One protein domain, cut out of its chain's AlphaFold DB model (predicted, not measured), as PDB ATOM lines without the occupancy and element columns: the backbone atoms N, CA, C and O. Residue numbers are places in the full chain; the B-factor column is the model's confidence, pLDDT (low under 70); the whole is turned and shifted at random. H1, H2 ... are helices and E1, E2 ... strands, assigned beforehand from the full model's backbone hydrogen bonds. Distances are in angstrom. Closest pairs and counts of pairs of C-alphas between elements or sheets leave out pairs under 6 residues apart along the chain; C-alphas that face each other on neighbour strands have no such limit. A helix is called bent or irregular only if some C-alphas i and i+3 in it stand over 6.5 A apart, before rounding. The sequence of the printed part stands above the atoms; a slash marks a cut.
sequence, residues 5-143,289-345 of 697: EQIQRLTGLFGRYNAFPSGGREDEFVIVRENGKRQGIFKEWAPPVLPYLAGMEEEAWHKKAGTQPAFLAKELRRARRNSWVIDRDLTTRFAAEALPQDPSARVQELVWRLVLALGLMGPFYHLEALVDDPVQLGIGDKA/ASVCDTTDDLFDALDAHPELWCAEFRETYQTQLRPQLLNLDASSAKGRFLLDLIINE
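What this domain is: This is residues 5 to 143 and 289 to 345 of the 697 residues of the protein "PPDK_N domain-containing protein" of Candidatus Yanofskybacteria bacterium RIFCSPLOWO2_01_FULL_49_25 (UniProt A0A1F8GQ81). The long helix H4 and H5 form a hairpin joined by H8 in a splayed three-helix bundle, with H10 crossing H5 and H8. A cluster of short helices, H2, H3, H6 and H7, lies at one end of the body, and H9 with the small strand hairpin E1 and E2 lies toward the other; H1 packs on H5. The 196 printed residues hold the named elements H1, E1, E2, H2 to H10 in that order, mostly helix, with an antiparallel sheet E1 - E2. The whole is compact, with a radius of gyration of the C-alphas of 18.1 A and spans of 55 by 41 by 25 A.

Where its parts are: The strands are E1, residues 30 to 32, and E2, residues 38 to 40. The longest helix is H4, residues 69 to 96, 40.6 A, from C-alpha 69 at (191.097, 219.603, 209.972). H5 is residues 103 to 120, 25.6 A; H8, 289 to 304, and H9, 311 to 326, are 21.4 A each; H10, 331 to 344, is 19.3 A and ends at (204.870, 255.717, 200.153). The shorter helices are H1, 5 to 13, H2, 49 to 53, H3, 58 to 67, H6, 122 to 132, and H7, 134 to 137. H9 is irregular, with C-alphas 312 and 315 7.2 A apart, and has a kink of 45 degrees near residue 318.

How they stand to each other: E1 and E2 are an antiparallel hairpin, with N 31 and O 39 2.8 A apart, within hydrogen-bond range. The closest C-alphas of E1 and H9 are those of Ile 31 and Gln 324, 6.7 A. H8 and H9 are near each other. H10 touches H8 at a steep tilt of 60 degrees, closest at C-alphas Thr 295 and Gly 335, 4.8 A. H4, H5 and H8 are an up and down bundle, each running against the one before it in the chain. H5 and H8 touch at a shallow tilt of 26 degrees, closest at C-alphas Ala 117 and Val 291, 5.5 A. H4 touches H6, closest at C-alphas Ser 83 and Phe 124, 5.9 A. H3 touches H2, H7 and, only at the corner, H4. H1 touches H5, closest at C-alphas Thr 11 and Gly 119, 4.8 A. O i to N i+4 pairs are all within range in H1 to H6 and H10, 11 of 12 in H8 and 7 of 12 in H9; H7 is too short for one.

The domain as a whole: The C-alphas farthest apart are those of Ala 70 and Ala 311, 55.7 A. Residues 144 to 288 are not printed, with 27.3 A between C-alphas 143 and 289. The link H1 to E1 is long. Confidence is under 70 at 30 residues, among them 12 to 28 and 41 to 47.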
ATOM      1  N   GLU A   5     190.603 236.702 188.145       69.50
ATOM      2  CA  GLU A   5     190.008 237.630 189.102       69.50
ATOM      3  C   GLU A   5     190.754 237.621 190.443       69.50
ATOM      4  O   GLU A   5     191.091 238.680 190.971       69.50
ATOM      5  N   GLN A   6     191.066 236.438 190.984       75.56
ATOM      6  CA  GLN A   6     191.849 236.319 192.216       75.56
ATOM      7  C   GLN A   6     193.228 236.963 192.062       75.56
ATOM      8  O   GLN A   6     193.668 237.672 192.956       75.56
ATOM      9  N   ILE A   7     193.883 236.791 190.915       72.31
ATOM     10  CA  ILE A   7     195.174 237.423 190.617       72.31
ATOM     11  C   ILE A   7     195.053 238.943 190.564       72.31
ATOM     12  O   ILE A   7     195.841 239.641 191.196       72.31
ATOM     13  N   GLN A   8     194.053 239.470 189.860       71.94
ATOM     14  CA  GLN A   8     193.809 240.913 189.813       71.94
ATOM     15  C   GLN A   8     193.580 241.478 191.220       71.94
ATOM     16  O   GLN A   8     194.167 242.498 191.573       71.94
ATOM     17  N   ARG A   9     192.811 240.774 192.060       73.25
ATOM     18  CA  ARG A   9     192.626 241.138 193.471       73.25
ATOM     19  C   ARG A   9     193.949 241.106 194.242       73.25
ATOM     20  O   ARG A   9     194.283 242.105 194.866       73.25
ATOM     21  N   LEU A  10     194.725 240.023 194.143       76.06
ATOM     22  CA  LEU A  10     196.029 239.866 194.807       76.06
ATOM     23  C   LEU A  10     197.011 240.983 194.436       76.06
ATOM     24  O   LEU A  10     197.585 241.628 195.308       76.06
ATOM     25  N   THR A  11     197.145 241.274 193.142       70.12
ATOM     26  CA  THR A  11     197.992 242.375 192.653       70.12
ATOM     27  C   THR A  11     197.500 243.753 193.107       70.12
ATOM     28  O   THR A  11     198.311 244.653 193.313       70.12
ATOM     29  N   GLY A  12     196.192 243.921 193.327       64.94
ATOM     30  CA  GLY A  12     195.594 245.152 193.847       64.94
ATOM     31  C   GLY A  12     195.753 245.367 195.359       64.94
ATOM     32  O   GLY A  12     195.600 246.500 195.820       64.94
ATOM     33  N   LEU A  13     196.071 244.324 196.141       63.97
ATOM     34  CA  LEU A  13     196.230 244.432 197.602       63.97
ATOM     35  C   LEU A  13     197.485 245.232 197.994       63.97
ATOM     36  O   LEU A  13     197.481 245.907 199.023       63.97
ATOM     37  N   PHE A  14     198.532 245.248 197.161       57.12
ATOM     38  CA  PHE A  14     199.835 245.830 197.516       57.12
ATOM     39  C   PHE A  14     199.896 247.377 197.496       57.12
ATOM     40  O   PHE A  14     200.949 247.969 197.699       57.12
ATOM     41  N   GLY A  15     198.763 248.060 197.298       47.38
ATOM     42  CA  GLY A  15     198.641 249.516 197.471       47.38
ATOM     43  C   GLY A  15     197.905 249.956 198.742       47.38
ATOM     44  O   GLY A  15     197.677 251.151 198.910       47.38
ATOM     45  N   ARG A  16     197.448 249.016 199.588       44.47
ATOM     46  CA  ARG A  16     196.511 249.309 200.694       44.47
ATOM     47  C   ARG A  16     196.983 248.903 202.088       44.47
ATOM     48  O   ARG A  16     196.383 249.354 203.057       44.47
ATOM     49  N   TYR A  17     198.025 248.084 202.209       49.28
ATOM     50  CA  TYR A  17     198.497 247.627 203.516       49.28
ATOM     51  C   TYR A  17     199.671 248.474 203.990       49.28
ATOM     52  O   TYR A  17     200.750 248.448 203.400       49.28
ATOM     53  N   ASN A  18     199.436 249.221 205.069       45.53
ATOM     54  CA  ASN A  18     200.492 249.832 205.865       45.53
ATOM     55  C   ASN A  18     201.361 248.694 206.408       45.53
ATOM     56  O   ASN A  18     200.904 247.908 207.232       45.53
ATOM     57  N   ALA A  19     202.591 248.578 205.909       48.31
ATOM     58  CA  ALA A  19     203.490 247.482 206.257       48.31
ATOM     59  C   ALA A  19     204.017 247.563 207.701       48.31
ATOM     60  O   ALA A  19     204.662 246.622 208.155       48.31
ATOM     61  N   PHE A  20     203.757 248.666 208.413       54.38
ATOM     62  CA  PHE A  20     204.385 248.949 209.696       54.38
ATOM     63  C   PHE A  20     203.392 249.615 210.660       54.38
ATOM     64  O   PHE A  20     203.075 250.799 210.500       54.38
ATOM     65  N   PRO A  21     202.896 248.897 211.678       48.31
ATOM     66  CA  PRO A  21     202.302 249.540 212.834       48.31
ATOM     67  C   PRO A  21     203.388 250.345 213.552       48.31
ATOM     68  O   PRO A  21     204.496 249.879 213.824       48.31
ATOM     69  N   SER A  22     203.084 251.599 213.865       43.50
ATOM     70  CA  SER A  22     203.969 252.448 214.652       43.50
ATOM     71  C   SER A  22     203.965 251.982 216.112       43.50
ATOM     72  O   SER A  22     203.132 252.447 216.886       43.50
ATOM     73  N   GLY A  23     204.879 251.084 216.505       51.00
ATOM     74  CA  GLY A  23     205.094 250.785 217.931       51.00
ATOM     75  C   GLY A  23     205.622 249.404 218.342       51.00
ATOM     76  O   GLY A  23     205.877 249.230 219.534       51.00
ATOM     77  N   GLY A  24     205.816 248.442 217.435       48.84
ATOM     78  CA  GLY A  24     206.174 247.063 217.798       48.84
ATOM     79  C   GLY A  24     207.560 246.915 218.444       48.84
ATOM     80  O   GLY A  24     208.580 246.886 217.761       48.84
ATOM     81  N   ARG A  25     207.626 246.777 219.778       47.62
ATOM     82  CA  ARG A  25     208.830 246.287 220.489       47.62
ATOM     83  C   ARG A  25     209.043 244.776 220.321       47.62
ATOM     84  O   ARG A  25     210.093 244.286 220.722       47.62
ATOM     85  N   GLU A  26     208.070 244.067 219.750       54.66
ATOM     86  CA  GLU A  26     208.056 242.603 219.631       54.66
ATOM     87  C   GLU A  26     208.364 242.086 218.215       54.66
ATOM     88  O   GLU A  26     208.370 240.873 217.998       54.66
ATOM     89  N   ASP A  27     208.668 242.981 217.266       59.84
ATOM     90  CA  ASP A  27     209.020 242.609 215.896       59.84
ATOM     91  C   ASP A  27     210.368 241.877 215.801       59.84
ATOM     92  O   ASP A  27     211.327 242.215 216.493       59.84
ATOM     93  N   GLU A  28     210.455 240.870 214.920       63.62
ATOM     94  CA  GLU A  28     211.667 240.044 214.745       63.62
ATOM     95  C   GLU A  28     212.854 240.855 214.215       63.62
ATOM     96  O   GLU A  28     213.998 240.623 214.599       63.62
ATOM     97  N   PHE A  29     212.566 241.854 213.382       71.75
ATOM     98  CA  PHE A  29     213.559 242.768 212.842       71.75
ATOM     99  C   PHE A  29     213.121 244.204 213.104       71.75
ATOM    100  O   PHE A  29     211.957 244.556 212.905       71.75
ATOM    101  N   VAL A  30     214.068 245.041 213.527       76.56
ATOM    102  CA  VAL A  30     213.830 246.439 213.887       76.56
ATOM    103  C   VAL A  30     214.892 247.315 213.236       76.56
ATOM    104  O   VAL A  30     216.084 247.070 213.403       76.56
ATOM    105  N   ILE A  31     214.451 248.360 212.536       80.06
ATOM    106  CA  ILE A  31     215.304 249.401 211.959       80.06
ATOM    107  C   ILE A  31     215.158 250.679 212.788       80.06
ATOM    108  O   ILE A  31     214.063 251.058 213.207       80.06
ATOM    109  N   VAL A  32     216.269 251.367 213.028       85.31
ATOM    110  CA  VAL A  32     216.305 252.711 213.607       85.31
ATOM    111  C   VAL A  32     216.224 253.732 212.475       85.31
ATOM    112  O   VAL A  32     217.088 253.765 211.597       85.31
ATOM    113  N   ARG A  33     215.163 254.541 212.499       84.19
ATOM    114  CA  ARG A  33     214.871 255.606 211.533       84.19
ATOM    115  C   ARG A  33     215.691 256.866 211.802       84.19
ATOM    116  O   ARG A  33     216.259 257.039 212.878       84.19
ATOM    117  N   GLU A  34     215.659 257.791 210.850       82.62
ATOM    118  CA  GLU A  34     216.368 259.076 210.883       82.62
ATOM    119  C   GLU A  34     215.996 259.970 212.075       82.62
ATOM    120  O   GLU A  34     216.784 260.795 212.527       82.62
ATOM    121  N   ASN A  35     214.795 259.777 212.620       81.88
ATOM    122  CA  ASN A  35     214.288 260.475 213.800       81.88
ATOM    123  C   ASN A  35     214.576 259.725 215.117       81.88
ATOM    124  O   ASN A  35     214.002 260.061 216.152       81.88
ATOM    125  N   GLY A  36     215.396 258.671 215.076       79.56
ATOM    126  CA  GLY A  36     215.735 257.823 216.220       79.56
ATOM    127  C   GLY A  36     214.635 256.845 216.648       79.56
ATOM    128  O   GLY A  36     214.837 256.080 217.593       79.56
ATOM    129  N   LYS A  37     213.471 256.830 215.981       81.62
ATOM    130  CA  LYS A  37     212.398 255.878 216.294       81.62
ATOM    131  C   LYS A  37     212.730 254.492 215.750       81.62
ATOM    132  O   LYS A  37     213.271 254.343 214.657       81.62
ATOM    133  N   ARG A  38     212.359 253.472 216.521       78.38
ATOM    134  CA  ARG A  38     212.408 252.071 216.102       78.38
ATOM    135  C   ARG A  38     211.168 251.748 215.271       78.38
ATOM    136  O   ARG A  38     210.056 252.031 215.710       78.38
ATOM    137  N   GLN A  39     211.379 251.161 214.103       76.00
ATOM    138  CA  GLN A  39     210.348 250.647 213.209       76.00
ATOM    139  C   GLN A  39     210.589 249.149 213.048       76.00
ATOM    140  O   GLN A  39     211.634 248.742 212.542       76.00
ATOM    141  N   GLY A  40     209.656 248.334 213.527       70.94
ATOM    142  CA  GLY A  40     209.686 246.901 213.271       70.94
ATOM    143  C   GLY A  40     209.265 246.594 211.837       70.94
ATOM    144  O   GLY A  40     208.549 247.394 211.236       70.94
ATOM    145  N   ILE A  41     209.770 245.499 211.262       67.00
ATOM    146  CA  ILE A  41     209.601 245.202 209.829       67.00
ATOM    147  C   ILE A  41     209.078 243.791 209.501       67.00
ATOM    148  O   ILE A  41     209.101 243.429 208.322       67.00
ATOM    149  N   PHE A  42     208.639 242.976 210.481       59.09
ATOM    150  CA  PHE A  42     208.437 241.538 210.209       59.09
ATOM    151  C   PHE A  42     207.365 240.734 210.958       59.09
ATOM    152  O   PHE A  42     207.034 239.692 210.424       59.09
ATOM    153  N   LYS A  43     206.803 241.088 212.123       49.47
ATOM    154  CA  LYS A  43     205.920 240.141 212.856       49.47
ATOM    155  C   LYS A  43     204.416 240.386 212.746       49.47
ATOM    156  O   LYS A  43     203.677 239.413 212.791       49.47
ATOM    157  N   GLU A  44     203.927 241.595 212.479       51.62
ATOM    158  CA  GLU A  44     202.467 241.856 212.360       51.62
ATOM    159  C   GLU A  44     201.906 241.753 210.906       51.62
ATOM    160  O   GLU A  44     200.941 242.412 210.538       51.62
ATOM    161  N   TRP A  45     202.532 240.969 210.018       53.78
ATOM    162  CA  TRP A  45     202.835 241.425 208.644       53.78
ATOM    163  C   TRP A  45     202.104 240.795 207.435       53.78
ATOM    164  O   TRP A  45     202.321 241.257 206.301       53.78
ATOM    165  N   ALA A  46     201.280 239.753 207.599       64.12
ATOM    166  CA  ALA A  46     200.628 239.095 206.462       64.12
ATOM    167  C   ALA A  46     199.106 239.321 206.464       64.12
ATOM    168  O   ALA A  46     198.431 238.833 207.367       64.12
ATOM    169  N   PRO A  47     198.539 240.032 205.466       68.19
ATOM    170  CA  PRO A  47     197.098 240.230 205.407       68.19
ATOM    171  C   PRO A  47     196.371 238.879 205.345       68.19
ATOM    172  O   PRO A  47     196.911 237.944 204.743       68.19
ATOM    173  N   PRO A  48     195.147 238.765 205.892       76.00
ATOM    174  CA  PRO A  48     194.415 237.506 205.944       76.00
ATOM    175  C   PRO A  48     193.821 237.122 204.581       76.00
ATOM    176  O   PRO A  48     192.617 237.005 204.393       76.00
ATOM    177  N   VAL A  49     194.675 236.923 203.574       81.50
ATOM    178  CA  VAL A  49     194.316 236.761 202.154       81.50
ATOM    179  C   VAL A  49     193.563 235.455 201.876       81.50
ATOM    180  O   VAL A  49     192.777 235.380 200.931       81.50
ATOM    181  N   LEU A  50     193.786 234.417 202.687       85.75
ATOM    182  CA  LEU A  50     193.202 233.088 202.461       85.75
ATOM    183  C   LEU A  50     191.670 233.079 202.612       85.75
ATOM    184  O   LEU A  50     191.026 232.597 201.678       85.75
ATOM    185  N   PRO A  51     191.074 233.664 203.672       83.75
ATOM    186  CA  PRO A  51     189.631 233.899 203.743       83.75
ATOM    187  C   PRO A  51     189.044 234.568 202.491       83.75
ATOM    188  O   PRO A  51     188.090 234.060 201.897       83.75
ATOM    189  N   TYR A  52     189.670 235.644 202.000       80.81
ATOM    190  CA  TYR A  52     189.187 236.346 200.804       80.81
ATOM    191  C   TYR A  52     189.280 235.485 199.537       80.81
ATOM    192  O   TYR A  52     188.367 235.497 198.709       80.81
ATOM    193  N   LEU A  53     190.357 234.708 199.369       78.12
ATOM    194  CA  LEU A  53     190.497 233.765 198.250       78.12
ATOM    195  C   LEU A  53     189.510 232.598 198.344       78.12
ATOM    196  O   LEU A  53     189.096 232.054 197.313       78.12
ATOM    197  N   ALA A  54     189.119 232.245 199.566       76.31
ATOM    198  CA  ALA A  54     188.054 231.310 199.863       76.31
ATOM    199  C   ALA A  54     186.647 231.899 199.605       76.31
ATOM    200  O   ALA A  54     185.670 231.152 199.583       76.31
ATOM    201  N   GLY A  55     186.513 233.208 199.377       76.69
ATOM    202  CA  GLY A  55     185.199 233.848 199.269       76.69
ATOM    203  C   GLY A  55     184.398 233.737 200.569       76.69
ATOM    204  O   GLY A  55     183.181 233.584 200.527       76.69
ATOM    205  N   MET A  56     185.092 233.740 201.707       81.19
ATOM    206  CA  MET A  56     184.510 233.671 203.042       81.19
ATOM    207  C   MET A  56     184.891 234.924 203.825       81.19
ATOM    208  O   MET A  56     185.992 235.449 203.661       81.19
ATOM    209  N   GLU A  57     183.999 235.353 204.713       85.56
ATOM    210  CA  GLU A  57     184.352 236.314 205.758       85.56
ATOM    211  C   GLU A  57     185.454 235.733 206.650       85.56
ATOM    212  O   GLU A  57     185.481 234.525 206.917       85.56
ATOM    213  N   GLU A  58     186.353 236.599 207.113       85.44
ATOM    214  CA  GLU A  58     187.542 236.232 207.885       85.44
ATOM    215  C   GLU A  58     187.188 235.364 209.099       85.44
ATOM    216  O   GLU A  58     187.589 234.200 209.163       85.44
ATOM    217  N   GLU A  59     186.337 235.858 209.999       85.88
ATOM    218  CA  GLU A  59     185.921 235.134 211.211       85.88
ATOM    219  C   GLU A  59     185.303 233.759 210.908       85.88
ATOM    220  O   GLU A  59     185.581 232.767 211.589       85.88
ATOM    221  N   ALA A  60     184.478 233.674 209.860       85.00
ATOM    222  CA  ALA A  60     183.835 232.428 209.453       85.00
ATOM    223  C   ALA A  60     184.858 231.414 208.925       85.00
ATOM    224  O   ALA A  60     184.758 230.217 209.220       85.00
ATOM    225  N   TRP A  61     185.850 231.887 208.167       88.62
ATOM    226  CA  TRP A  61     186.951 231.060 207.691       88.62
ATOM    227  C   TRP A  61     187.801 230.554 208.857       88.62
ATOM    228  O   TRP A  61     187.996 229.344 208.953       88.62
ATOM    229  N   HIS A  62     188.221 231.431 209.778       87.12
ATOM    230  CA  HIS A  62     189.026 231.059 210.950       87.12
ATOM    231  C   HIS A  62     188.303 230.037 211.832       87.12
ATOM    232  O   HIS A  62     188.882 229.009 212.183       87.12
ATOM    233  N   LYS A  63     187.008 230.238 212.109       85.56
ATOM    234  CA  LYS A  63     186.194 229.279 212.873       85.56
ATOM    235  C   LYS A  63     186.126 227.908 212.199       85.56
ATOM    236  O   LYS A  63     186.275 226.882 212.867       85.56
ATOM    237  N   LYS A  64     185.898 227.865 210.882       85.12
ATOM    238  CA  LYS A  64     185.837 226.605 210.123       85.12
ATOM    239  C   LYS A  64     187.207 225.921 210.080       85.12
ATOM    240  O   LYS A  64     187.301 224.731 210.348       85.12
ATOM    241  N   ALA A  65     188.266 226.678 209.812       85.12
ATOM    242  CA  ALA A  65     189.653 226.221 209.793       85.12
ATOM    243  C   ALA A  65     190.119 225.662 211.149       85.12
ATOM    244  O   ALA A  65     190.753 224.611 211.185       85.12
ATOM    245  N   GLY A  66     189.747 226.304 212.258       84.19
ATOM    246  CA  GLY A  66     190.075 225.841 213.608       84.19
ATOM    247  C   GLY A  66     189.349 224.560 214.029       84.19
ATOM    248  O   GLY A  66     189.867 223.806 214.849       84.19
ATOM    249  N   THR A  67     188.180 224.269 213.449       82.12
ATOM    250  CA  THR A  67     187.313 223.150 213.870       82.12
ATOM    251  C   THR A  67     187.247 221.988 212.877       82.12
ATOM    252  O   THR A  67     186.813 220.899 213.251       82.12
ATOM    253  N   GLN A  68     187.685 222.178 211.628       82.19
ATOM    254  CA  GLN A  68     187.609 221.173 210.564       82.19
ATOM    255  C   GLN A  68     188.998 220.906 209.953       82.19
ATOM    256  O   GLN A  68     189.391 221.574 208.990       82.19
ATOM    257  N   PRO A  69     189.740 219.890 210.441       79.56
ATOM    258  CA  PRO A  69     191.097 219.603 209.972       79.56
ATOM    259  C   PRO A  69     191.193 219.318 208.469       79.56
ATOM    260  O   PRO A  69     192.138 219.755 207.815       79.56
ATOM    261  N   ALA A  70     190.204 218.624 207.898       75.12
ATOM    262  CA  ALA A  70     190.164 218.320 206.468       75.12
ATOM    263  C   ALA A  70     190.038 219.592 205.608       75.12
ATOM    264  O   ALA A  70     190.715 219.718 204.583       75.12
ATOM    265  N   PHE A  71     189.218 220.553 206.050       78.88
ATOM    266  CA  PHE A  71     189.085 221.862 205.408       78.88
ATOM    267  C   PHE A  71     190.394 222.654 205.505       78.88
ATOM    268  O   PHE A  71     190.901 223.114 204.481       78.88
ATOM    269  N   LEU A  72     190.993 222.733 206.699       83.69
ATOM    270  CA  LEU A  72     192.276 223.411 206.912       83.69
ATOM    271  C   LEU A  72     193.386 222.816 206.032       83.69
ATOM    272  O   LEU A  72     194.051 223.538 205.292       83.69
ATOM    273  N   ALA A  73     193.546 221.490 206.043       79.62
ATOM    274  CA  ALA A  73     194.581 220.798 205.276       79.62
ATOM    275  C   ALA A  73     194.460 221.055 203.776       79.62
ATOM    276  O   ALA A  73     195.454 221.092 203.052       79.62
ATOM    277  N   LYS A  74     193.234 221.192 203.283       77.19
ATOM    278  CA  LYS A  74     192.959 221.514 201.887       77.19
ATOM    279  C   LYS A  74     193.310 222.957 201.550       77.19
ATOM    280  O   LYS A  74     194.055 223.171 200.595       77.19
ATOM    281  N   GLU A  75     192.818 223.927 202.318       81.62
ATOM    282  CA  GLU A  75     193.065 225.341 202.020       81.62
ATOM    283  C   GLU A  75     194.564 225.661 202.082       81.62
ATOM    284  O   GLU A  75     195.085 226.331 201.188       81.62
ATOM    285  N   LEU A  76     195.281 225.096 203.059       86.25
ATOM    286  CA  LEU A  76     196.728 225.262 203.182       86.25
ATOM    287  C   LEU A  76     197.493 224.618 202.016       86.25
ATOM    288  O   LEU A  76     198.374 225.255 201.435       86.25
ATOM    289  N   ARG A  77     197.133 223.393 201.600       80.38
ATOM    290  CA  ARG A  77     197.742 222.749 200.418       80.38
ATOM    291  C   ARG A  77     197.513 223.565 199.146       80.38
ATOM    292  O   ARG A  77     198.470 223.851 198.427       80.38
ATOM    293  N   ARG A  78     196.275 224.015 198.912       79.44
ATOM    294  CA  ARG A  78     195.908 224.850 197.756       79.44
ATOM    295  C   ARG A  78     196.704 226.153 197.732       79.44
ATOM    296  O   ARG A  78     197.246 226.518 196.685       79.44
ATOM    297  N   ALA A  79     196.775 226.842 198.871       84.56
ATOM    298  CA  ALA A  79     197.530 228.079 199.021       84.56
ATOM    299  C   ALA A  79     199.017 227.872 198.732       84.56
ATOM    300  O   ALA A  79     199.607 228.617 197.942       84.56
ATOM    301  N   ARG A  80     199.606 226.818 199.308       85.31
ATOM    302  CA  ARG A  80     201.015 226.483 199.117       85.31
ATOM    303  C   ARG A  80     201.337 226.186 197.657       85.31
ATOM    304  O   ARG A  80     202.279 226.783 197.130       85.31
ATOM    305  N   ARG A  81     200.556 225.310 197.012       81.00
ATOM    306  CA  ARG A  81     200.708 224.956 195.593       81.00
ATOM    307  C   ARG A  81     200.696 226.192 194.717       81.00
ATOM    308  O   ARG A  81     201.615 226.410 193.936       81.00
ATOM    309  N   ASN A  82     199.614 226.965 194.802       80.19
ATOM    310  CA  ASN A  82     199.389 228.063 193.874       80.19
ATOM    311  C   ASN A  82     200.483 229.123 194.029       80.19
ATOM    312  O   ASN A  82     200.957 229.649 193.028       80.19
ATOM    313  N   SER A  83     200.930 229.370 195.263       83.94
ATOM    314  CA  SER A  83     202.055 230.268 195.516       83.94
ATOM    315  C   SER A  83     203.361 229.744 194.915       83.94
ATOM    316  O   SER A  83     204.079 230.503 194.283       83.94
ATOM    317  N   TRP A  84     203.650 228.443 195.040       80.75
ATOM    318  CA  TRP A  84     204.849 227.841 194.440       80.75
ATOM    319  C   TRP A  84     204.855 227.923 192.907       80.75
ATOM    320  O   TRP A  84     205.867 228.285 192.314       80.75
ATOM    321  N   VAL A  85     203.720 227.628 192.262       78.62
ATOM    322  CA  VAL A  85     203.568 227.747 190.800       78.62
ATOM    323  C   VAL A  85     203.798 229.188 190.347       78.62
ATOM    324  O   VAL A  85     204.529 229.419 189.389       78.62
ATOM    325  N   ILE A  86     203.206 230.154 191.050       81.44
ATOM    326  CA  ILE A  86     203.342 231.569 190.704       81.44
ATOM    327  C   ILE A  86     204.778 232.054 190.876       81.44
ATOM    328  O   ILE A  86     205.285 232.738 189.994       81.44
ATOM    329  N   ASP A  87     205.441 231.679 191.968       84.44
ATOM    330  CA  ASP A  87     206.834 232.049 192.212       84.44
ATOM    331  C   ASP A  87     207.753 231.504 191.112       84.44
ATOM    332  O   ASP A  87     208.532 232.241 190.516       84.44
ATOM    333  N   ARG A  88     207.578 230.230 190.742       81.75
ATOM    334  CA  ARG A  88     208.311 229.612 189.632       81.75
ATOM    335  C   ARG A  88     208.087 230.340 188.306       81.75
ATOM    336  O   ARG A  88     209.052 230.563 187.568       81.75
ATOM    337  N   ASP A  89     206.847 230.694 187.985       80.19
ATOM    338  CA  ASP A  89     206.532 231.433 186.761       80.19
ATOM    339  C   ASP A  89     207.164 232.834 186.783       80.19
ATOM    340  O   ASP A  89     207.735 233.267 185.777       80.19
ATOM    341  N   LEU A  90     207.103 233.532 187.926       83.12
ATOM    342  CA  LEU A  90     207.734 234.843 188.133       83.12
ATOM    343  C   LEU A  90     209.240 234.759 187.925       83.12
ATOM    344  O   LEU A  90     209.772 235.485 187.088       83.12
ATOM    345  N   THR A  91     209.913 233.834 188.606       83.75
ATOM    346  CA  THR A  91     211.356 233.618 188.469       83.75
ATOM    347  C   THR A  91     211.739 233.280 187.032       83.75
ATOM    348  O   THR A  91     212.663 233.879 186.488       83.75
ATOM    349  N   THR A  92     211.000 232.381 186.371       81.31
ATOM    350  CA  THR A  92     211.257 232.014 184.967       81.31
ATOM    351  C   THR A  92     211.173 233.232 184.051       81.31
ATOM    352  O   THR A  92     212.036 233.448 183.200       81.31
ATOM    353  N   ARG A  93     210.131 234.049 184.224       81.94
ATOM    354  CA  ARG A  93     209.915 235.238 183.403       81.94
ATOM    355  C   ARG A  93     210.959 236.315 183.681       81.94
ATOM    356  O   ARG A  93     211.520 236.859 182.735       81.94
ATOM    357  N   PHE A  94     211.249 236.597 184.948       85.81
ATOM    358  CA  PHE A  94     212.233 237.608 185.336       85.81
ATOM    359  C   PHE A  94     213.647 237.245 184.884       85.81
ATOM    360  O   PHE A  94     214.383 238.148 184.494       85.81
ATOM    361  N   ALA A  95     213.995 235.954 184.863       80.38
ATOM    362  CA  ALA A  95     215.261 235.469 184.320       80.38
ATOM    363  C   ALA A  95     215.347 235.615 182.787       80.38
ATOM    364  O   ALA A  95     216.416 235.892 182.248       80.38
ATOM    365  N   ALA A  96     214.229 235.452 182.072       83.25
ATOM    366  CA  ALA A  96     214.183 235.595 180.615       83.25
ATOM    367  C   ALA A  96     214.140 237.063 180.143       83.25
ATOM    368  O   ALA A  96     214.569 237.377 179.031       83.25
ATOM    369  N   GLU A  97     213.598 237.968 180.961       84.81
ATOM    370  CA  GLU A  97     213.435 239.384 180.635       84.81
ATOM    371  C   GLU A  97     214.628 240.212 181.133       84.81
ATOM    372  O   GLU A  97     214.737 240.514 182.324       84.81
ATOM    373  N   ALA A  98     215.489 240.646 180.207       86.31
ATOM    374  CA  ALA A  98     216.638 241.489 180.522       86.31
ATOM    375  C   ALA A  98     216.226 242.813 181.195       86.31
ATOM    376  O   ALA A  98     215.298 243.493 180.752       86.31
ATOM    377  N   LEU A  99     216.959 243.194 182.244       88.50
ATOM    378  CA  LEU A  99     216.788 244.488 182.901       88.50
ATOM    379  C   LEU A  99     217.340 245.630 182.024       88.50
ATOM    380  O   LEU A  99     218.349 245.438 181.336       88.50
ATOM    381  N   PRO A 100     216.728 246.831 182.070       89.31
ATOM    382  CA  PRO A 100     217.268 248.016 181.411       89.31
ATOM    383  C   PRO A 100     218.711 248.325 181.836       89.31
ATOM    384  O   PRO A 100     219.115 248.055 182.970       89.31
ATOM    385  N   GLN A 101     219.476 248.917 180.916       89.38
ATOM    386  CA  GLN A 101     220.839 249.396 181.187       89.38
ATOM    387  C   GLN A 101     220.848 250.786 181.842       89.38
ATOM    388  O   GLN A 101     221.766 251.101 182.588       89.38
ATOM    389  N   ASP A 102     219.828 251.610 181.576       90.06
ATOM    390  CA  ASP A 102     219.653 252.903 182.243       90.06
ATOM    391  C   ASP A 102     219.317 252.697 183.737       90.06
ATOM    392  O   ASP A 102     218.356 251.975 184.028       90.06
ATOM    393  N   PRO A 103     220.055 253.313 184.685       90.12
ATOM    394  CA  PRO A 103     219.858 253.100 186.121       90.12
ATOM    395  C   PRO A 103     218.443 253.418 186.613       90.12
ATOM    396  O   PRO A 103     217.850 252.632 187.356       90.12
ATOM    397  N   SER A 104     217.868 254.536 186.163       87.75
ATOM    398  CA  SER A 104     216.523 254.964 186.558       87.75
ATOM    399  C   SER A 104     215.457 253.987 186.056       87.75
ATOM    400  O   SER A 104     214.598 253.553 186.826       87.75
ATOM    401  N   ALA A 105     215.533 253.587 184.783       86.44
ATOM    402  CA  ALA A 105     214.638 252.589 184.203       86.44
ATOM    403  C   ALA A 105     214.804 251.208 184.859       86.44
ATOM    404  O   ALA A 105     213.816 250.500 185.062       86.44
ATOM    405  N   ARG A 106     216.033 250.828 185.226       90.38
ATOM    406  CA  ARG A 106     216.336 249.575 185.928       90.38
ATOM    407  C   ARG A 106     215.691 249.532 187.310       90.38
ATOM    408  O   ARG A 106     214.991 248.569 187.612       90.38
ATOM    409  N   VAL A 107     215.886 250.571 188.125       91.12
ATOM    410  CA  VAL A 107     215.249 250.688 189.449       91.12
ATOM    411  C   VAL A 107     213.729 250.686 189.310       91.12
ATOM    412  O   VAL A 107     213.049 249.994 190.063       91.12
ATOM    413  N   GLN A 108     213.181 251.390 188.316       86.62
ATOM    414  CA  GLN A 108     211.741 251.398 188.068       86.62
ATOM    415  C   GLN A 108     211.190 250.001 187.749       86.62
ATOM    416  O   GLN A 108     210.172 249.604 188.317       86.62
ATOM    417  N   GLU A 109     211.853 249.251 186.869       86.75
ATOM    418  CA  GLU A 109     211.462 247.881 186.530       86.75
ATOM    419  C   GLU A 109     211.543 246.953 187.752       86.75
ATOM    420  O   GLU A 109     210.596 246.220 188.031       86.75
ATOM    421  N   LEU A 110     212.622 247.033 188.538       90.88
ATOM    422  CA  LEU A 110     212.806 246.228 189.751       90.88
ATOM    423  C   LEU A 110     211.755 246.534 190.828       90.88
ATOM    424  O   LEU A 110     211.203 245.610 191.422       90.88
ATOM    425  N   VAL A 111     211.405 247.808 191.031       88.19
ATOM    426  CA  VAL A 111     210.309 248.216 191.927       88.19
ATOM    427  C   VAL A 111     208.993 247.567 191.496       88.19
ATOM    428  O   VAL A 111     208.284 247.001 192.328       88.19
ATOM    429  N   TRP A 112     208.666 247.590 190.201       83.12
ATOM    430  CA  TRP A 112     207.432 246.980 189.699       83.12
ATOM    431  C   TRP A 112     207.424 245.457 189.808       83.12
ATOM    432  O   TRP A 112     206.410 244.887 190.220       83.12
ATOM    433  N   ARG A 113     208.538 244.799 189.473       87.50
ATOM    434  CA  ARG A 113     208.700 243.350 189.653       87.50
ATOM    435  C   ARG A 113     208.509 242.956 191.116       87.50
ATOM    436  O   ARG A 113     207.797 241.993 191.387       87.50
ATOM    437  N   LEU A 114     209.055 243.737 192.051       87.56
ATOM    438  CA  LEU A 114     208.949 243.472 193.485       87.56
ATOM    439  C   LEU A 114     207.524 243.686 194.014       87.56
ATOM    440  O   LEU A 114     207.022 242.844 194.755       87.56
ATOM    441  N   VAL A 115     206.844 244.760 193.593       82.62
ATOM    442  CA  VAL A 115     205.419 244.994 193.907       82.62
ATOM    443  C   VAL A 115     204.561 243.827 193.425       82.62
ATOM    444  O   VAL A 115     203.720 243.319 194.168       82.62
ATOM    445  N   LEU A 116     204.783 243.381 192.186       82.81
ATOM    446  CA  LEU A 116     204.062 242.254 191.610       82.81
ATOM    447  C   LEU A 116     204.323 240.963 192.395       82.81
ATOM    448  O   LEU A 116     203.370 240.279 192.769       82.81
ATOM    449  N   ALA A 117     205.593 240.645 192.657       85.75
ATOM    450  CA  ALA A 117     205.988 239.437 193.367       85.75
ATOM    451  C   ALA A 117     205.399 239.404 194.785       85.75
ATOM    452  O   ALA A 117     204.768 238.421 195.162       85.75
ATOM    453  N   LEU A 118     205.494 240.500 195.545       82.00
ATOM    454  CA  LEU A 118     204.930 240.579 196.896       82.00
ATOM    455  C   LEU A 118     203.398 240.483 196.911       82.00
ATOM    456  O   LEU A 118     202.845 239.801 197.773       82.00
ATOM    457  N   GLY A 119     202.708 241.118 195.958       79.81
ATOM    458  CA  GLY A 119     201.248 241.021 195.844       79.81
ATOM    459  C   GLY A 119     200.783 239.595 195.536       79.81
ATOM    460  O   GLY A 119     199.851 239.083 196.156       79.81
ATOM    461  N   LEU A 120     201.470 238.920 194.615       82.25
ATOM    462  CA  LEU A 120     201.147 237.553 194.215       82.25
ATOM    463  C   LEU A 120     201.542 236.494 195.255       82.25
ATOM    464  O   LEU A 120     200.845 235.487 195.385       82.25
ATOM    465  N   MET A 121     202.610 236.738 196.016       84.56
ATOM    466  CA  MET A 121     203.076 235.869 197.101       84.56
ATOM    467  C   MET A 121     202.382 236.144 198.445       84.56
ATOM    468  O   MET A 121     202.648 235.459 199.428       84.56
ATOM    469  N   GLY A 122     201.428 237.081 198.502       82.12
ATOM    470  CA  GLY A 122     200.606 237.352 199.688       82.12
ATOM    471  C   GLY A 122     199.993 236.109 200.365       82.12
ATOM    472  O   GLY A 122     200.120 235.981 201.583       82.12
ATOM    473  N   PRO A 123     199.384 235.153 199.625       85.56
ATOM    474  CA  PRO A 123     198.811 233.937 200.212       85.56
ATOM    475  C   PRO A 123     199.843 233.066 200.927       85.56
ATOM    476  O   PRO A 123     199.516 232.401 201.906       85.56
ATOM    477  N   PHE A 124     201.078 233.067 200.432       85.81
ATOM    478  CA  PHE A 124     202.171 232.319 201.022       85.81
ATOM    479  C   PHE A 124     202.590 232.911 202.374       85.81
ATOM    480  O   PHE A 124     202.690 232.176 203.350       85.81
ATOM    481  N   TYR A 125     202.751 234.234 202.453       81.06
ATOM    482  CA  TYR A 125     203.095 234.904 203.711       81.06
ATOM    483  C   TYR A 125     202.003 234.750 204.770       81.06
ATOM    484  O   TYR A 125     202.305 234.535 205.940       81.06
ATOM    485  N   HIS A 126     200.730 234.800 204.367       82.25
ATOM    486  CA  HIS A 126     199.629 234.525 205.293       82.25
ATOM    487  C   HIS A 126     199.674 233.078 205.800       82.25
ATOM    488  O   HIS A 126     199.445 232.819 206.974       82.25
ATOM    489  N   LEU A 127     200.025 232.134 204.926       86.38
ATOM    490  CA  LEU A 127     200.203 230.734 205.290       86.38
ATOM    491  C   LEU A 127     201.379 230.521 206.264       86.38
ATOM    492  O   LEU A 127     201.209 229.753 207.205       86.38
ATOM    493  N   GLU A 128     202.516 231.204 206.096       79.50
ATOM    494  CA  GLU A 128     203.609 231.193 207.089       79.50
ATOM    495  C   GLU A 128     203.160 231.738 208.449       79.50
ATOM    496  O   GLU A 128     203.419 231.104 209.469       79.50
ATOM    497  N   ALA A 129     202.434 232.861 208.465       78.38
ATOM    498  CA  ALA A 129     201.925 233.452 209.701       78.38
ATOM    499  C   ALA A 129     200.981 232.498 210.458       78.38
ATOM    500  O   ALA A 129     201.132 232.302 211.661       78.38
ATOM    501  N   LEU A 130     200.058 231.842 209.747       79.44
ATOM    502  CA  LEU A 130     199.097 230.911 210.348       79.44
ATOM    503  C   LEU A 130     199.744 229.665 210.965       79.44
ATOM    504  O   LEU A 130     199.231 229.134 211.949       79.44
ATOM    505  N   VAL A 131     200.820 229.145 210.364       79.56
ATOM    506  CA  VAL A 131     201.496 227.953 210.903       79.56
ATOM    507  C   VAL A 131     202.447 228.282 212.052       79.56
ATOM    508  O   VAL A 131     202.732 227.390 212.852       79.56
ATOM    509  N   ASP A 132     202.937 229.521 212.125       75.62
ATOM    510  CA  ASP A 132     203.786 230.004 213.218       75.62
ATOM    511  C   ASP A 132     202.959 230.396 214.454       75.62
ATOM    512  O   ASP A 132     203.360 230.106 215.583       75.62
ATOM    513  N   ASP A 133     201.759 230.954 214.244       75.00
ATOM    514  CA  ASP A 133     200.836 231.360 215.309       75.00
ATOM    515  C   ASP A 133     199.417 230.754 215.164       75.00
ATOM    516  O   ASP A 133     198.481 231.402 214.680       75.00
ATOM    517  N   PRO A 134     199.208 229.507 215.639       75.69
ATOM    518  CA  PRO A 134     197.909 228.828 215.599       75.69
ATOM    519  C   PRO A 134     196.799 229.505 216.417       75.69
ATOM    520  O   PRO A 134     195.623 229.170 216.234       75.69
ATOM    521  N   VAL A 135     197.129 230.457 217.302       76.94
ATOM    522  CA  VAL A 135     196.136 231.187 218.107       76.94
ATOM    523  C   VAL A 135     195.190 231.980 217.206       76.94
ATOM    524  O   VAL A 135     194.004 232.097 217.518       76.94
ATOM    525  N   GLN A 136     195.658 232.411 216.031       72.19
ATOM    526  CA  GLN A 136     194.833 233.055 215.002       72.19
ATOM    527  C   GLN A 136     193.682 232.162 214.505       72.19
ATOM    528  O   GLN A 136     192.706 232.651 213.944       72.19
ATOM    529  N   LEU A 137     193.761 230.844 214.706       75.31
ATOM    530  CA  LEU A 137     192.701 229.884 214.378       75.31
ATOM    531  C   LEU A 137     191.844 229.494 215.595       75.31
ATOM    532  O   LEU A 137     191.000 228.606 215.488       75.31
ATOM    533  N   GLY A 138     192.060 230.120 216.757       70.06
ATOM    534  CA  GLY A 138     191.433 229.725 218.020       70.06
ATOM    535  C   GLY A 138     191.970 228.404 218.580       70.06
ATOM    536  O   GLY A 138     191.297 227.759 219.383       70.06
ATOM    537  N   ILE A 139     193.162 227.977 218.146       76.75
ATOM    538  CA  ILE A 139     193.814 226.748 218.603       76.75
ATOM    539  C   ILE A 139     194.786 227.125 219.729       76.75
ATOM    540  O   ILE A 139     195.788 227.792 219.495       76.75
ATOM    541  N   GLY A 140     194.455 226.736 220.964       58.31
ATOM    542  CA  GLY A 140     195.135 227.202 222.185       58.31
ATOM    543  C   GLY A 140     196.530 226.624 222.452       58.31
ATOM    544  O   GLY A 140     197.225 227.129 223.330       58.31
ATOM    545  N   ASP A 141     196.959 225.609 221.698       61.53
ATOM    546  CA  ASP A 141     198.284 224.998 221.830       61.53
ATOM    547  C   ASP A 141     199.198 225.442 220.681       61.53
ATOM    548  O   ASP A 141     198.814 225.395 219.510       61.53
ATOM    549  N   LYS A 142     200.447 225.817 220.995       56.62
ATOM    550  CA  LYS A 142     201.478 225.991 219.962       56.62
ATOM    551  C   LYS A 142     201.681 224.650 219.262       56.62
ATOM    552  O   LYS A 142     201.948 223.646 219.923       56.62
ATOM    553  N   ALA A 143     201.582 224.629 217.935       53.53
ATOM    554  CA  ALA A 143     201.924 223.447 217.156       53.53
ATOM    555  C   ALA A 143     203.358 223.028 217.513       53.53
ATOM    556  O   ALA A 143     204.290 223.829 217.411       53.53
ATOM    557  N   ALA A 289     212.354 233.177 195.433       73.31
ATOM    558  CA  ALA A 289     213.385 233.745 194.568       73.31
ATOM    559  C   ALA A 289     212.881 234.990 193.834       73.31
ATOM    560  O   ALA A 289     213.589 235.985 193.773       73.31
ATOM    561  N   SER A 290     211.621 235.015 193.382       85.38
ATOM    562  CA  SER A 290     211.084 236.215 192.734       85.38
ATOM    563  C   SER A 290     211.078 237.458 193.639       85.38
ATOM    564  O   SER A 290     211.416 238.538 193.163       85.38
ATOM    565  N   VAL A 291     210.744 237.346 194.930       85.69
ATOM    566  CA  VAL A 291     210.777 238.472 195.883       85.69
ATOM    567  C   VAL A 291     212.206 238.757 196.338       85.69
ATOM    568  O   VAL A 291     212.623 239.915 196.349       85.69
ATOM    569  N   CYS A 292     212.949 237.724 196.730       85.38
ATOM    570  CA  CYS A 292     214.280 237.866 197.311       85.38
ATOM    571  C   CYS A 292     215.316 238.316 196.278       85.38
ATOM    572  O   CYS A 292     215.983 239.317 196.524       85.38
ATOM    573  N   ASP A 293     215.387 237.678 195.105       85.31
ATOM    574  CA  ASP A 293     216.331 238.067 194.050       85.31
ATOM    575  C   ASP A 293     216.017 239.470 193.531       85.31
ATOM    576  O   ASP A 293     216.918 240.291 193.405       85.31
ATOM    577  N   THR A 294     214.735 239.789 193.304       89.19
ATOM    578  CA  THR A 294     214.349 241.144 192.870       89.19
ATOM    579  C   THR A 294     214.668 242.182 193.942       89.19
ATOM    580  O   THR A 294     215.051 243.303 193.613       89.19
ATOM    581  N   THR A 295     214.525 241.834 195.225       90.56
ATOM    582  CA  THR A 295     214.921 242.729 196.317       90.56
ATOM    583  C   THR A 295     216.418 242.977 196.315       90.56
ATOM    584  O   THR A 295     216.834 244.124 196.443       90.56
ATOM    585  N   ASP A 296     217.221 241.921 196.225       89.06
ATOM    586  CA  ASP A 296     218.669 242.050 196.297       89.06
ATOM    587  C   ASP A 296     219.198 242.777 195.046       89.06
ATOM    588  O   ASP A 296     219.968 243.721 195.185       89.06
ATOM    589  N   ASP A 297     218.662 242.493 193.852       91.00
ATOM    590  CA  ASP A 297     218.967 243.254 192.634       91.00
ATOM    591  C   ASP A 297     218.534 244.736 192.741       91.00
ATOM    592  O   ASP A 297     219.224 245.620 192.222       91.00
ATOM    593  N   LEU A 298     217.401 245.038 193.397       93.31
ATOM    594  CA  LEU A 298     216.953 246.416 193.665       93.31
ATOM    595  C   LEU A 298     217.890 247.124 194.643       93.31
ATOM    596  O   LEU A 298     218.250 248.279 194.421       93.31
ATOM    597  N   PHE A 299     218.264 246.441 195.719       93.69
ATOM    598  CA  PHE A 299     219.183 246.955 196.721       93.69
ATOM    599  C   PHE A 299     220.547 247.262 196.093       93.69
ATOM    600  O   PHE A 299     221.019 248.388 196.216       93.69
ATOM    601  N   ASP A 300     221.108 246.325 195.326       92.69
ATOM    602  CA  ASP A 300     222.375 246.494 194.610       92.69
ATOM    603  C   ASP A 300     222.314 247.650 193.598       92.69
ATOM    604  O   ASP A 300     223.258 248.431 193.483       92.69
ATOM    605  N   ALA A 301     221.193 247.806 192.881       93.75
ATOM    606  CA  ALA A 301     221.010 248.911 191.940       93.75
ATOM    607  C   ALA A 301     220.965 250.281 192.638       93.75
ATOM    608  O   ALA A 301     221.551 251.241 192.138       93.75
ATOM    609  N   LEU A 302     220.294 250.381 193.788       93.44
ATOM    610  CA  LEU A 302     220.226 251.612 194.586       93.44
ATOM    611  C   LEU A 302     221.566 251.934 195.263       93.44
ATOM    612  O   LEU A 302     221.916 253.106 195.399       93.44
ATOM    613  N   ASP A 303     222.319 250.906 195.655       92.06
ATOM    614  CA  ASP A 303     223.660 251.034 196.225       92.06
ATOM    615  C   ASP A 303     224.690 251.489 195.183       92.06
ATOM    616  O   ASP A 303     225.546 252.323 195.485       92.06
ATOM    617  N   ALA A 304     224.598 250.974 193.954       93.88
ATOM    618  CA  ALA A 304     225.457 251.381 192.843       93.88
ATOM    619  C   ALA A 304     225.158 252.808 192.348       93.88
ATOM    620  O   ALA A 304     226.052 253.462 191.811       93.88
ATOM    621  N   HIS A 305     223.925 253.286 192.548       92.38
ATOM    622  CA  HIS A 305     223.429 254.571 192.046       92.38
ATOM    623  C   HIS A 305     222.790 255.433 193.150       92.38
ATOM    624  O   HIS A 305     221.593 255.753 193.094       92.38
ATOM    625  N   PRO A 306     223.559 255.856 194.174       90.88
ATOM    626  CA  PRO A 306     223.030 256.639 195.290       90.88
ATOM    627  C   PRO A 306     222.486 258.012 194.864       90.88
ATOM    628  O   PRO A 306     221.715 258.638 195.596       90.88
ATOM    629  N   GLU A 307     222.864 258.500 193.680       89.75
ATOM    630  CA  GLU A 307     222.345 259.723 193.080       89.75
ATOM    631  C   GLU A 307     220.832 259.696 192.826       89.75
ATOM    632  O   GLU A 307     220.213 260.765 192.782       89.75
ATOM    633  N   LEU A 308     220.242 258.500 192.721       90.88
ATOM    634  CA  LEU A 308     218.806 258.291 192.527       90.88
ATOM    635  C   LEU A 308     217.976 258.654 193.762       90.88
ATOM    636  O   LEU A 308     216.807 259.015 193.626       90.88
ATOM    637  N   TRP A 309     218.560 258.623 194.963       92.81
ATOM    638  CA  TRP A 309     217.902 259.136 196.164       92.81
ATOM    639  C   TRP A 309     217.794 260.665 196.129       92.81
ATOM    640  O   TRP A 309     218.683 261.361 195.622       92.81
ATOM    641  N   CYS A 310     216.722 261.201 196.723       91.25
ATOM    642  CA  CYS A 310     216.589 262.631 196.995       91.25
ATOM    643  C   CYS A 310     217.825 263.148 197.741       91.25
ATOM    644  O   CYS A 310     218.315 262.497 198.665       91.25
ATOM    645  N   ALA A 311     218.313 264.333 197.363       88.88
ATOM    646  CA  ALA A 311     219.552 264.895 197.907       88.88
ATOM    647  C   ALA A 311     219.541 264.973 199.447       88.88
ATOM    648  O   ALA A 311     220.522 264.613 200.085       88.88
ATOM    649  N   GLU A 312     218.401 265.351 200.026       88.44
ATOM    650  CA  GLU A 312     218.162 265.453 201.474       88.44
ATOM    651  C   GLU A 312     218.068 264.104 202.214       88.44
ATOM    652  O   GLU A 312     218.157 264.066 203.436       88.44
ATOM    653  N   PHE A 313     217.887 262.990 201.496       91.19
ATOM    654  CA  PHE A 313     217.760 261.648 202.078       91.19
ATOM    655  C   PHE A 313     218.989 260.766 201.829       91.19
ATOM    656  O   PHE A 313     219.230 259.813 202.568       91.19
ATOM    657  N   ARG A 314     219.782 261.080 200.800       91.62
ATOM    658  CA  ARG A 314     220.920 260.267 200.351       91.62
ATOM    659  C   ARG A 314     221.909 259.953 201.473       91.62
ATOM    660  O   ARG A 314     222.271 258.794 201.654       91.62
ATOM    661  N   GLU A 315     222.323 260.968 202.228       91.25
ATOM    662  CA  GLU A 315     223.287 260.806 203.322       91.25
ATOM    663  C   GLU A 315     222.721 259.929 204.445       91.25
ATOM    664  O   GLU A 315     223.381 258.999 204.909       91.25
ATOM    665  N   THR A 316     221.462 260.156 204.821       91.31
ATOM    666  CA  THR A 316     220.727 259.343 205.799       91.31
ATOM    667  C   THR A 316     220.652 257.877 205.376       91.31
ATOM    668  O   THR A 316     220.930 256.983 206.177       91.31
ATOM    669  N   TYR A 317     220.320 257.609 204.109       92.19
ATOM    670  CA  TYR A 317     220.289 256.245 203.589       92.19
ATOM    671  C   TYR A 317     221.663 255.583 203.705       92.19
ATOM    672  O   TYR A 317     221.772 254.507 204.284       92.19
ATOM    673  N   GLN A 318     222.719 256.239 203.220       91.31
ATOM    674  CA  GLN A 318     224.068 255.670 203.190       91.31
ATOM    675  C   GLN A 318     224.657 255.421 204.583       91.31
ATOM    676  O   GLN A 318     225.323 254.406 204.791       91.31
ATOM    677  N   THR A 319     224.429 256.335 205.528       90.31
ATOM    678  CA  THR A 319     225.097 256.318 206.840       90.31
ATOM    679  C   THR A 319     224.307 255.580 207.914       90.31
ATOM    680  O   THR A 319     224.912 254.965 208.789       90.31
ATOM    681  N   GLN A 320     222.972 255.605 207.853       90.06
ATOM    682  CA  GLN A 320     222.122 255.033 208.899       90.06
ATOM    683  C   GLN A 320     221.375 253.787 208.430       90.06
ATOM    684  O   GLN A 320     221.427 252.761 209.105       90.06
ATOM    685  N   LEU A 321     220.679 253.843 207.292       90.94
ATOM    686  CA  LEU A 321     219.772 252.760 206.883       90.94
ATOM    687  C   LEU A 321     220.496 251.615 206.170       90.94
ATOM    688  O   LEU A 321     220.291 250.451 206.505       90.94
ATOM    689  N   ARG A 322     221.382 251.927 205.225       92.31
ATOM    690  CA  ARG A 322     222.127 250.947 204.432       92.31
ATOM    691  C   ARG A 322     222.911 249.950 205.301       92.31
ATOM    692  O   ARG A 322     222.771 248.755 205.050       92.31
ATOM    693  N   PRO A 323     223.669 250.359 206.342       92.06
ATOM    694  CA  PRO A 323     224.354 249.402 207.214       92.06
ATOM    695  C   PRO A 323     223.390 248.451 207.937       92.06
ATOM    696  O   PRO A 323     223.703 247.278 208.113       92.06
ATOM    697  N   GLN A 324     222.203 248.932 208.324       90.88
ATOM    698  CA  GLN A 324     221.177 248.096 208.955       90.88
ATOM    699  C   GLN A 324     220.587 247.087 207.957       90.88
ATOM    700  O   GLN A 324     220.414 245.922 208.303       90.88
ATOM    701  N   LEU A 325     220.340 247.505 206.711       88.38
ATOM    702  CA  LEU A 325     219.814 246.637 205.650       88.38
ATOM    703  C   LEU A 325     220.829 245.594 205.164       88.38
ATOM    704  O   LEU A 325     220.425 244.492 204.801       88.38
ATOM    705  N   LEU A 326     222.127 245.908 205.175       86.62
ATOM    706  CA  LEU A 326     223.189 244.940 204.871       86.62
ATOM    707  C   LEU A 326     223.247 243.806 205.897       86.62
ATOM    708  O   LEU A 326     223.485 242.661 205.526       86.62
ATOM    709  N   ASN A 327     223.000 244.122 207.168       83.81
ATOM    710  CA  ASN A 327     223.004 243.151 208.263       83.81
ATOM    711  C   ASN A 327     221.669 242.399 208.411       83.81
ATOM    712  O   ASN A 327     221.528 241.573 209.311       83.81
ATOM    713  N   LEU A 328     220.677 242.695 207.567       79.88
ATOM    714  CA  LEU A 328     219.369 242.054 207.604       79.88
ATOM    715  C   LEU A 328     219.345 240.807 206.708       79.88
ATOM    716  O   LEU A 328     219.311 240.898 205.478       79.88
ATOM    717  N   ASP A 329     219.271 239.631 207.332       69.75
ATOM    718  CA  ASP A 329     219.244 238.350 206.619       69.75
ATOM    719  C   ASP A 329     217.897 238.035 205.937       69.75
ATOM    720  O   ASP A 329     217.843 237.197 205.033       69.75
ATOM    721  N   ALA A 330     216.818 238.743 206.268       77.12
ATOM    722  CA  ALA A 330     215.510 238.583 205.632       77.12
ATOM    723  C   ALA A 330     215.351 239.488 204.391       77.12
ATOM    724  O   ALA A 330     214.880 240.625 204.492       77.12
ATOM    725  N   SER A 331     215.702 238.985 203.197       82.50
ATOM    726  CA  SER A 331     215.597 239.764 201.946       82.50
ATOM    727  C   SER A 331     214.152 240.205 201.656       82.50
ATOM    728  O   SER A 331     213.931 241.350 201.291       82.50
ATOM    729  N   SER A 332     213.129 239.387 201.917       79.50
ATOM    730  CA  SER A 332     211.725 239.805 201.738       79.50
ATOM    731  C   SER A 332     211.323 241.013 202.607       79.50
ATOM    732  O   SER A 332     210.594 241.893 202.141       79.50
ATOM    733  N   ALA A 333     211.826 241.094 203.843       79.69
ATOM    734  CA  ALA A 333     211.607 242.225 204.748       79.69
ATOM    735  C   ALA A 333     212.330 243.487 204.254       79.69
ATOM    736  O   ALA A 333     211.735 244.565 204.192       79.69
ATOM    737  N   LYS A 334     213.588 243.325 203.813       85.81
ATOM    738  CA  LYS A 334     214.382 244.384 203.168       85.81
ATOM    739  C   LYS A 334     213.614 244.995 201.992       85.81
ATOM    740  O   LYS A 334     213.488 246.211 201.904       85.81
ATOM    741  N   GLY A 335     213.045 244.154 201.130       86.19
ATOM    742  CA  GLY A 335     212.318 244.579 199.935       86.19
ATOM    743  C   GLY A 335     211.074 245.392 200.261       86.19
ATOM    744  O   GLY A 335     210.862 246.456 199.683       86.19
ATOM    745  N   ARG A 336     210.283 244.943 201.241       81.94
ATOM    746  CA  ARG A 336     209.108 245.687 201.730       81.94
ATOM    747  C   ARG A 336     209.487 247.063 202.268       81.94
ATOM    748  O   ARG A 336     208.831 248.042 201.926       81.94
ATOM    749  N   PHE A 337     210.556 247.144 203.059       84.81
ATOM    750  CA  PHE A 337     211.056 248.416 203.577       84.81
ATOM    751  C   PHE A 337     211.522 249.355 202.455       84.81
ATOM    752  O   PHE A 337     211.152 250.526 202.439       84.81
ATOM    753  N   LEU A 338     212.270 248.845 201.469       88.25
ATOM    754  CA  LEU A 338     212.683 249.635 200.303       88.25
ATOM    755  C   LEU A 338     211.478 250.155 199.507       88.25
ATOM    756  O   LEU A 338     211.464 251.319 199.111       88.25
ATOM    757  N   LEU A 339     210.449 249.329 199.297       84.88
ATOM    758  CA  LEU A 339     209.230 249.767 198.614       84.88
ATOM    759  C   LEU A 339     208.482 250.856 199.381       84.88
ATOM    760  O   LEU A 339     207.959 251.767 198.746       84.88
ATOM    761  N   ASP A 340     208.446 250.802 200.710       81.44
ATOM    762  CA  ASP A 340     207.820 251.842 201.534       81.44
ATOM    763  C   ASP A 340     208.533 253.193 201.371       81.44
ATOM    764  O   ASP A 340     207.897 254.204 201.055       81.44
ATOM    765  N   LEU A 341     209.871 253.189 201.433       86.00
ATOM    766  CA  LEU A 341     210.689 254.379 201.171       86.00
ATOM    767  C   LEU A 341     210.439 254.958 199.766       86.00
ATOM    768  O   LEU A 341     210.391 256.175 199.577       86.00
ATOM    769  N   ILE A 342     210.288 254.093 198.762       86.44
ATOM    770  CA  ILE A 342     210.172 254.503 197.358       86.44
ATOM    771  C   ILE A 342     208.747 254.951 197.006       86.44
ATOM    772  O   ILE A 342     208.563 256.006 196.400       86.44
ATOM    773  N   ILE A 343     207.736 254.157 197.355       79.06
ATOM    774  CA  ILE A 343     206.348 254.333 196.901       79.06
ATOM    775  C   ILE A 343     205.573 255.252 197.845       79.06
ATOM    776  O   ILE A 343     204.895 256.176 197.377       79.06
ATOM    777  N   ASN A 344     205.669 255.011 199.154       77.25
ATOM    778  CA  ASN A 344     204.870 255.717 200.153       77.25
ATOM    779  C   ASN A 344     205.559 257.012 200.589       77.25
ATOM    780  O   ASN A 344     204.946 258.079 200.539       77.25
ATOM    781  N   GLU A 345     206.848 256.943 200.927       83.81
ATOM    782  CA  GLU A 345     207.626 258.113 201.354       83.81
ATOM    783  C   GLU A 345     208.226 258.922 200.195       83.81
ATOM    784  O   GLU A 345     208.670 260.050 200.402       83.81
TER     785      GLU A 345